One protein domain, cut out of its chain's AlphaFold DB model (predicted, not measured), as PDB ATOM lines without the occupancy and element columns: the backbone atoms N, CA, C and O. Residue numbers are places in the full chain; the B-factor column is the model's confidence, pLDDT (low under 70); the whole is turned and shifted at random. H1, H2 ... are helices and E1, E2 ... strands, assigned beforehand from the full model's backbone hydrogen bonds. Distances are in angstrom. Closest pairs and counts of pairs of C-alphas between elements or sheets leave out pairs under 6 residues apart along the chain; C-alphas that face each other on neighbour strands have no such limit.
ATOM      1  N   MET A   7      31.101  -1.430  -1.055       89.06
ATOM      2  CA  MET A   7      31.723  -1.980  -2.258       89.06
ATOM      3  C   MET A   7      31.494  -3.490  -2.407       89.06
ATOM      4  O   MET A   7      31.338  -3.979  -3.524       89.06
ATOM      5  N   THR A   8      31.464  -4.233  -1.298       90.19
ATOM      6  CA  THR A   8      31.216  -5.684  -1.309       90.19
ATOM      7  C   THR A   8      29.783  -5.968  -1.738       90.19
ATOM      8  O   THR A   8      29.557  -6.759  -2.651       90.19
ATOM      9  N   VAL A   9      28.824  -5.247  -1.152       88.38
ATOM     10  CA  VAL A   9      27.402  -5.362  -1.507       88.38
ATOM     11  C   VAL A   9      27.180  -4.966  -2.965       88.38
ATOM     12  O   VAL A   9      26.512  -5.678  -3.709       88.38
ATOM     13  N   TYR A  10      27.793  -3.869  -3.412       90.38
ATOM     14  CA  TYR A  10      27.698  -3.427  -4.799       90.38
ATOM     15  C   TYR A  10      28.213  -4.481  -5.791       90.38
ATOM     16  O   TYR A  10      27.561  -4.740  -6.802       90.38
ATOM     17  N   ARG A  11      29.359  -5.113  -5.504       91.75
ATOM     18  CA  ARG A  11      29.919  -6.173  -6.358       91.75
ATOM     19  C   ARG A  11      29.003  -7.391  -6.434       91.75
ATOM     20  O   ARG A  11      28.749  -7.850  -7.542       91.75
ATOM     21  N   ALA A  12      28.470  -7.844  -5.301       92.31
ATOM     22  CA  ALA A  12      27.532  -8.965  -5.264       92.31
ATOM     23  C   ALA A  12      26.268  -8.670  -6.092       92.31
ATOM     24  O   ALA A  12      25.838  -9.487  -6.902       92.31
ATOM     25  N   ILE A  13      25.724  -7.451  -5.990       93.31
ATOM     26  CA  ILE A  13      24.580  -7.018  -6.808       93.31
ATOM     27  C   ILE A  13      24.914  -7.060  -8.303       93.31
ATOM     28  O   ILE A  13      24.112  -7.535  -9.105       93.31
ATOM     29  N   GLN A  14      26.096  -6.582  -8.697       91.81
ATOM     30  CA  GLN A  14      26.520  -6.590 -10.101       91.81
ATOM     31  C   GLN A  14      26.780  -8.004 -10.638       91.81
ATOM     32  O   GLN A  14      26.591  -8.226 -11.833       91.81
ATOM     33  N   ALA A  15      27.171  -8.944  -9.776       93.25
ATOM     34  CA  ALA A  15      27.309 -10.363 -10.101       93.25
ATOM     35  C   ALA A  15      25.960 -11.111 -10.157       93.25
ATOM     36  O   ALA A  15      25.920 -12.261 -10.578       93.25
ATOM     37  N   GLY A  16      24.850 -10.467  -9.767       92.50
ATOM     38  CA  GLY A  16      23.541 -11.119  -9.650       92.50
ATOM     39  C   GLY A  16      23.407 -12.007  -8.408       92.50
ATOM     40  O   GLY A  16      22.440 -12.748  -8.289       92.50
ATOM     41  N   GLU A  17      24.349 -11.909  -7.474       94.81
ATOM     42  CA  GLU A  17      24.443 -12.718  -6.252       94.81
ATOM     43  C   GLU A  17      23.684 -12.096  -5.073       94.81
ATOM     44  O   GLU A  17      23.746 -12.584  -3.949       94.81
ATOM     45  N   PHE A  18      23.004 -10.972  -5.295       94.38
ATOM     46  CA  PHE A  18      22.312 -10.247  -4.242       94.38
ATOM     47  C   PHE A  18      20.993  -9.665  -4.761       94.38
ATOM     48  O   PHE A  18      20.985  -9.026  -5.821       94.38
ATOM     49  N   PRO A  19      19.876  -9.810  -4.020       93.50
ATOM     50  CA  PRO A  19      18.573  -9.352  -4.480       93.50
ATOM     51  C   PRO A  19      18.517  -7.821  -4.526       93.50
ATOM     52  O   PRO A  19      18.560  -7.137  -3.500       93.50
ATOM     53  N   ALA A  20      18.393  -7.267  -5.731       94.31
ATOM     54  CA  ALA A  20      18.358  -5.828  -5.941       94.31
ATOM     55  C   ALA A  20      17.529  -5.423  -7.163       94.31
ATOM     56  O   ALA A  20      17.416  -6.139  -8.155       94.31
ATOM     57  N   LEU A  21      16.985  -4.211  -7.093       93.00
ATOM     58  CA  LEU A  21      16.260  -3.538  -8.161       93.00
ATOM     59  C   LEU A  21      17.102  -2.380  -8.690       93.00
ATOM     60  O   LEU A  21      17.669  -1.609  -7.915       93.00
ATOM     61  N   ARG A  22      17.131  -2.211 -10.015       92.06
ATOM     62  CA  ARG A  22      17.783  -1.070 -10.666       92.06
ATOM     63  C   ARG A  22      16.744  -0.118 -11.250       92.06
ATOM     64  O   ARG A  22      16.044  -0.467 -12.195       92.06
ATOM     65  N   ILE A  23      16.683   1.108 -10.730       94.00
ATOM     66  CA  ILE A  23      15.733   2.144 -11.158       94.00
ATOM     67  C   ILE A  23      16.509   3.384 -11.600       94.00
ATOM     68  O   ILE A  23      17.034   4.121 -10.770       94.00
ATOM     69  N   ARG A  24      16.581   3.622 -12.918       89.50
ATOM     70  CA  ARG A  24      17.228   4.806 -13.532       89.50
ATOM     71  C   ARG A  24      18.608   5.143 -12.927       89.50
ATOM     72  O   ARG A  24      18.910   6.305 -12.684       89.50
ATOM     73  N   GLY A  25      19.423   4.121 -12.656       87.56
ATOM     74  CA  GLY A  25      20.771   4.259 -12.084       87.56
ATOM     75  C   GLY A  25      20.863   4.118 -10.561       87.56
ATOM     76  O   GLY A  25      21.968   4.059 -10.032       87.56
ATOM     77  N   ARG A  26      19.739   4.011  -9.846       90.56
ATOM     78  CA  ARG A  26      19.719   3.708  -8.409       90.56
ATOM     79  C   ARG A  26      19.561   2.217  -8.176       90.56
ATOM     80  O   ARG A  26      18.784   1.565  -8.871       90.56
ATOM     81  N   ILE A  27      20.275   1.718  -7.178       91.62
ATOM     82  CA  ILE A  27      20.151   0.353  -6.683       91.62
ATOM     83  C   ILE A  27      19.294   0.397  -5.421       91.62
ATOM     84  O   ILE A  27      19.555   1.195  -4.522       91.62
ATOM     85  N   VAL A  28      18.262  -0.437  -5.374       92.19
ATOM     86  CA  VAL A  28      17.365  -0.571  -4.225       92.19
ATOM     87  C   VAL A  28      17.314  -2.037  -3.832       92.19
ATOM     88  O   VAL A  28      16.953  -2.880  -4.648       92.19
ATOM     89  N   VAL A  29      17.650  -2.339  -2.583       91.31
ATOM     90  CA  VAL A  29      17.457  -3.674  -2.012       91.31
ATOM     91  C   VAL A  29      16.033  -3.748  -1.449       91.31
ATOM     92  O   VAL A  29      15.683  -2.916  -0.607       91.31
ATOM     93  N   PRO A  30      15.184  -4.690  -1.895       92.94
ATOM     94  CA  PRO A  30      13.834  -4.829  -1.361       92.94
ATOM     95  C   PRO A  30      13.843  -5.229   0.120       92.94
ATOM     96  O   PRO A  30      14.481  -6.214   0.488       92.94
ATOM     97  N   ALA A  31      13.066  -4.531   0.955       94.31
ATOM     98  CA  ALA A  31      12.917  -4.874   2.373       94.31
ATOM     99  C   ALA A  31      12.429  -6.320   2.567       94.31
ATOM    100  O   ALA A  31      13.023  -7.070   3.332       94.31
ATOM    101  N   LYS A  32      11.449  -6.750   1.762       93.50
ATOM    102  CA  LYS A  32      10.920  -8.121   1.784       93.50
ATOM    103  C   LYS A  32      11.999  -9.195   1.576       93.50
ATOM    104  O   LYS A  32      11.920 -10.260   2.175       93.50
ATOM    105  N   ALA A  33      13.002  -8.933   0.733       93.50
ATOM    106  CA  ALA A  33      14.091  -9.886   0.512       93.50
ATOM    107  C   ALA A  33      14.993  -9.994   1.751       93.50
ATOM    108  O   ALA A  33      15.374 -11.092   2.147       93.50
ATOM    109  N   LEU A  34      15.288  -8.862   2.397       92.69
ATOM    110  CA  LEU A  34      16.044  -8.841   3.652       92.69
ATOM    111  C   LEU A  34      15.285  -9.535   4.786       92.69
ATOM    112  O   LEU A  34      15.888 -10.305   5.530       92.69
ATOM    113  N   GLU A  35      13.980  -9.291   4.903       95.44
ATOM    114  CA  GLU A  35      13.109  -9.944   5.888       95.44
ATOM    115  C   GLU A  35      13.128 -11.466   5.715       95.44
ATOM    116  O   GLU A  35      13.429 -12.175   6.671       95.44
ATOM    117  N   ALA A  36      12.927 -11.964   4.492       94.94
ATOM    118  CA  ALA A  36      12.937 -13.399   4.205       94.94
ATOM    119  C   ALA A  36      14.297 -14.060   4.493       94.94
ATOM    120  O   ALA A  36      14.351 -15.133   5.093       94.94
ATOM    121  N   MET A  37      15.413 -13.423   4.113       94.69
ATOM    122  CA  MET A  37      16.751 -13.939   4.438       94.69
ATOM    123  C   MET A  37      17.010 -13.945   5.950       94.69
ATOM    124  O   MET A  37      17.611 -14.883   6.473       94.69
ATOM    125  N   THR A  38      16.538 -12.915   6.659       95.00
ATOM    126  CA  THR A  38      16.666 -12.821   8.119       95.00
ATOM    127  C   THR A  38      15.862 -13.921   8.801       95.00
ATOM    128  O   THR A  38      16.381 -14.606   9.680       95.00
ATOM    129  N   GLU A  39      14.622 -14.136   8.369       95.88
ATOM    130  CA  GLU A  39      13.769 -15.212   8.867       95.88
ATOM    131  C   GLU A  39      14.399 -16.585   8.616       95.88
ATOM    132  O   GLU A  39      14.488 -17.390   9.540       95.88
ATOM    133  N   ALA A  40      14.927 -16.832   7.413       94.19
ATOM    134  CA  ALA A  40      15.613 -18.081   7.087       94.19
ATOM    135  C   ALA A  40      16.849 -18.325   7.973       94.19
ATOM    136  O   ALA A  40      17.079 -19.455   8.412       94.19
ATOM    137  N   ALA A  41      17.624 -17.277   8.269       96.00
ATOM    138  CA  ALA A  41      18.784 -17.370   9.155       96.00
ATOM    139  C   ALA A  41      18.375 -17.684  10.602       96.00
ATOM    140  O   ALA A  41      18.957 -18.570  11.233       96.00
ATOM    141  N   VAL A  42      17.353 -16.988  11.111       96.81
ATOM    142  CA  VAL A  42      16.833 -17.175  12.474       96.81
ATOM    143  C   VAL A  42      16.200 -18.557  12.632       96.81
ATOM    144  O   VAL A  42      16.566 -19.290  13.546       96.81
ATOM    145  N   ALA A  43      15.301 -18.952  11.731       96.38
ATOM    146  CA  ALA A  43      14.616 -20.241  11.793       96.38
ATOM    147  C   ALA A  43      15.594 -21.412  11.610       96.38
ATOM    148  O   ALA A  43      15.559 -22.388  12.364       96.38
ATOM    149  N   GLY A  44      16.509 -21.297  10.645       93.81
ATOM    150  CA  GLY A  44      17.506 -22.323  10.353       93.81
ATOM    151  C   GLY A  44      18.667 -22.384  11.348       93.81
ATOM    152  O   GLY A  44      19.469 -23.309  11.245       93.81
ATOM    153  N   HIS A  45      18.778 -21.417  12.269       94.50
ATOM    154  CA  HIS A  45      19.904 -21.268  13.203       94.50
ATOM    155  C   HIS A  45      21.270 -21.385  12.507       94.50
ATOM    156  O   HIS A  45      22.217 -21.974  13.032       94.50
ATOM    157  N   ARG A  46      21.364 -20.848  11.287       92.25
ATOM    158  CA  ARG A  46      22.536 -20.987  10.420       92.25
ATOM    159  C   ARG A  46      22.794 -19.710   9.644       92.25
ATOM    160  O   ARG A  46      21.887 -18.916   9.404       92.25
ATOM    161  N   THR A  47      24.024 -19.562   9.174       94.50
ATOM    162  CA  THR A  47      24.352 -18.527   8.196       94.50
ATOM    163  C   THR A  47      23.616 -18.812   6.885       94.50
ATOM    164  O   THR A  47      23.590 -19.949   6.400       94.50
ATOM    165  N   VAL A  48      23.003 -17.771   6.328       94.50
ATOM    166  CA  VAL A  48      22.429 -17.778   4.980       94.50
ATOM    167  C   VAL A  48      23.472 -17.198   4.037       94.50
ATOM    168  O   VAL A  48      23.895 -16.055   4.218       94.50
ATOM    169  N   ASP A  49      23.888 -17.988   3.052       94.81
ATOM    170  CA  ASP A  49      24.644 -17.478   1.916       94.81
ATOM    171  C   ASP A  49      23.685 -16.749   0.965       94.81
ATOM    172  O   ASP A  49      22.650 -17.287   0.563       94.81
ATOM    173  N   VAL A  50      23.999 -15.492   0.655       93.19
ATOM    174  CA  VAL A  50      23.099 -14.624  -0.113       93.19
ATOM    175  C   VAL A  50      23.102 -14.977  -1.604       93.19
ATOM    176  O   VAL A  50      22.058 -14.862  -2.253       93.19
ATOM    177  N   ALA A  51      24.234 -15.443  -2.135       94.50
ATOM    178  CA  ALA A  51      24.357 -15.829  -3.536       94.50
ATOM    179  C   ALA A  51      23.543 -17.097  -3.807       94.50
ATOM    180  O   ALA A  51      22.710 -17.116  -4.717       94.50
ATOM    181  N   GLU A  52      23.710 -18.114  -2.958       95.12
ATOM    182  CA  GLU A  52      22.946 -19.363  -3.036       95.12
ATOM    183  C   GLU A  52      21.442 -19.114  -2.877       95.12
ATOM    184  O   GLU A  52      20.638 -19.646  -3.643       95.12
ATOM    185  N   TRP A  53      21.050 -18.266  -1.921       94.44
ATOM    186  CA  TRP A  53      19.644 -17.920  -1.715       94.44
ATOM    187  C   TRP A  53      19.036 -17.224  -2.940       94.44
ATOM    188  O   TRP A  53      17.923 -17.550  -3.354       94.44
ATOM    189  N   THR A  54      19.773 -16.287  -3.546       94.25
ATOM    190  CA  THR A  54      19.315 -15.544  -4.731       94.25
ATOM    191  C   THR A  54      19.138 -16.469  -5.932       94.25
ATOM    192  O   THR A  54      18.141 -16.350  -6.648       94.25
ATOM    193  N   LEU A  55      20.065 -17.410  -6.129       93.06
ATOM    194  CA  LEU A  55      19.973 -18.415  -7.184       93.06
ATOM    195  C   LEU A  55      18.745 -19.312  -6.988       93.06
ATOM    196  O   LEU A  55      17.932 -19.429  -7.904       93.06
ATOM    197  N   ALA A  56      18.559 -19.860  -5.784       91.31
ATOM    198  CA  ALA A  56      17.417 -20.719  -5.471       91.31
ATOM    199  C   ALA A  56      16.072 -19.998  -5.678       91.31
ATOM    200  O   ALA A  56      15.157 -20.549  -6.288       91.31
ATOM    201  N   ALA A  57      15.963 -18.737  -5.245       88.06
ATOM    202  CA  ALA A  57      14.761 -17.932  -5.459       88.06
ATOM    203  C   ALA A  57      14.498 -17.652  -6.953       88.06
ATOM    204  O   ALA A  57      13.348 -17.642  -7.395       88.06
ATOM    205  N   ALA A  58      15.549 -17.430  -7.750       86.62
ATOM    206  CA  ALA A  58      15.417 -17.241  -9.194       86.62
ATOM    207  C   ALA A  58      14.968 -18.531  -9.903       86.62
ATOM    208  O   ALA A  58      14.121 -18.471 -10.800       86.62
ATOM    209  N   GLU A  59      15.498 -19.682  -9.489       89.62
ATOM    210  CA  GLU A  59      15.100 -21.001  -9.988       89.62
ATOM    211  C   GLU A  59      13.648 -21.332  -9.635       89.62
ATOM    212  O   GLU A  59      12.908 -21.788 -10.504       89.62
ATOM    213  N   GLU A  60      13.205 -21.036  -8.410       88.12
ATOM    214  CA  GLU A  60      11.812 -21.225  -7.987       88.12
ATOM    215  C   GLU A  60      10.850 -20.395  -8.846       88.12
ATOM    216  O   GLU A  60       9.855 -20.912  -9.357       88.12
ATOM    217  N   VAL A  61      11.176 -19.123  -9.097       84.69
ATOM    218  CA  VAL A  61      10.382 -18.263  -9.991       84.69
ATOM    219  C   VAL A  61      10.396 -18.785 -11.432       84.69
ATOM    220  O   VAL A  61       9.375 -18.722 -12.123       84.69
ATOM    221  N   ALA A  62      11.531 -19.301 -11.908       82.19
ATOM    222  CA  ALA A  62      11.647 -19.860 -13.253       82.19
ATOM    223  C   ALA A  62      10.865 -21.175 -13.413       82.19
ATOM    224  O   ALA A  62      10.257 -21.390 -14.467       82.19
ATOM    225  N   GLY A  63      10.865 -22.018 -12.375       77.81
ATOM    226  CA  GLY A  63      10.168 -23.303 -12.299       77.81
ATOM    227  C   GLY A  63       8.674 -23.183 -11.988       77.81
ATOM    228  O   GLY A  63       7.901 -24.040 -12.400       77.81
ATOM    229  N   GLY A  64       8.244 -22.087 -11.357       62.56
ATOM    230  CA  GLY A  64       6.844 -21.774 -11.046       62.56
ATOM    231  C   GLY A  64       5.981 -21.329 -12.237       62.56
ATOM    232  O   GLY A  64       4.862 -20.865 -12.037       62.56
ATOM    233  N   ARG A  65       6.473 -21.460 -13.478       53.66
ATOM    234  CA  ARG A  65       5.662 -21.387 -14.714       53.66
ATOM    235  C   ARG A  65       5.232 -22.784 -15.192       53.66
ATOM    236  O   ARG A  65       5.322 -23.069 -16.387       53.66
TER     237      ARG A  65
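This is residues 7 to 65 of the 66 residues of the protein "Helix-turn-helix domain-containing protein" of Pseudonocardia bannensis (UniProt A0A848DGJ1). A small two-strand hairpin, E1 and E2, and the helix H2 follow each other in a rough row that makes the longest axis, and two further helices, H1 and H3, lie crosswise on one side of this row, H1 towards the hairpin's part of it and H3 towards H2. The arrangement is open, with few contacts: no two helices touch, and residues 59 to 65, the far end of H3 and the tail after it, stick out. The printed part has 59 residues with three named helices and two named strands, in the order H1, E1, E2, H2, H3; the sheet E1 - E2 is antiparallel and the class is mostly helix. The whole is only just compact, close to loose, with a radius of gyration of the C-alphas of 12.2 A and spans of 36 by 31 by 18 A.

E1 is residues 21 to 23 and E2 is residues 26 to 28, each 6.4 A from first to last C-alpha. H2, residues 31 to 44, begins at C-alpha 31 (12.917, -4.874, 2.373) and is 19.7 A long. H1, residues 7 to 15, begins at C-alpha 7 (31.723, -1.980, -2.258) and is 12.3 A long. H3, residues 50 to 63, is 19.8 A long and ends at C-alpha 63 (10.168, -23.303, -12.299).

E1 and E2 form a hairpin, with an angle of 149 degrees between their directions. The C-alphas of Arg 22 and Ile 27 face each other at 4.8 A. N 21 and O 28, 2.8 A apart, and N 26 and O 23, 2.9 A apart, are within hydrogen-bond range. E2 is joined to H2 by a tight link of 2 residues. H2 and H3 are close but not clearly touching; their closest C-alphas, those of Met 37 and Val 50, are 7.8 A apart. The lines of H2 and H3 are about perpendicular, at 73 degrees. H1 and H3 are close but not clearly touching; their closest C-alphas, those of Ala 12 and Ala 51, are 7.8 A apart. H1 and H3 run the same way at a shallow tilt of 25 degrees. H1 and H2 are apart, and E1 and E2 are both apart from H3. In H1, H2 and H3 every O i to N i+4 pair is within hydrogen-bond range.

The two C-alphas farthest apart are those of Arg 24 and His 45, at 37.4 A. The printed part, residues 7 to 65, has no cut, and its four links are tight. Residues 59 to 65, of which 59 to 63 belong to H3, stand free. The mean pLDDT of the printed part is 91.0; residues 64 to 65 are under 70.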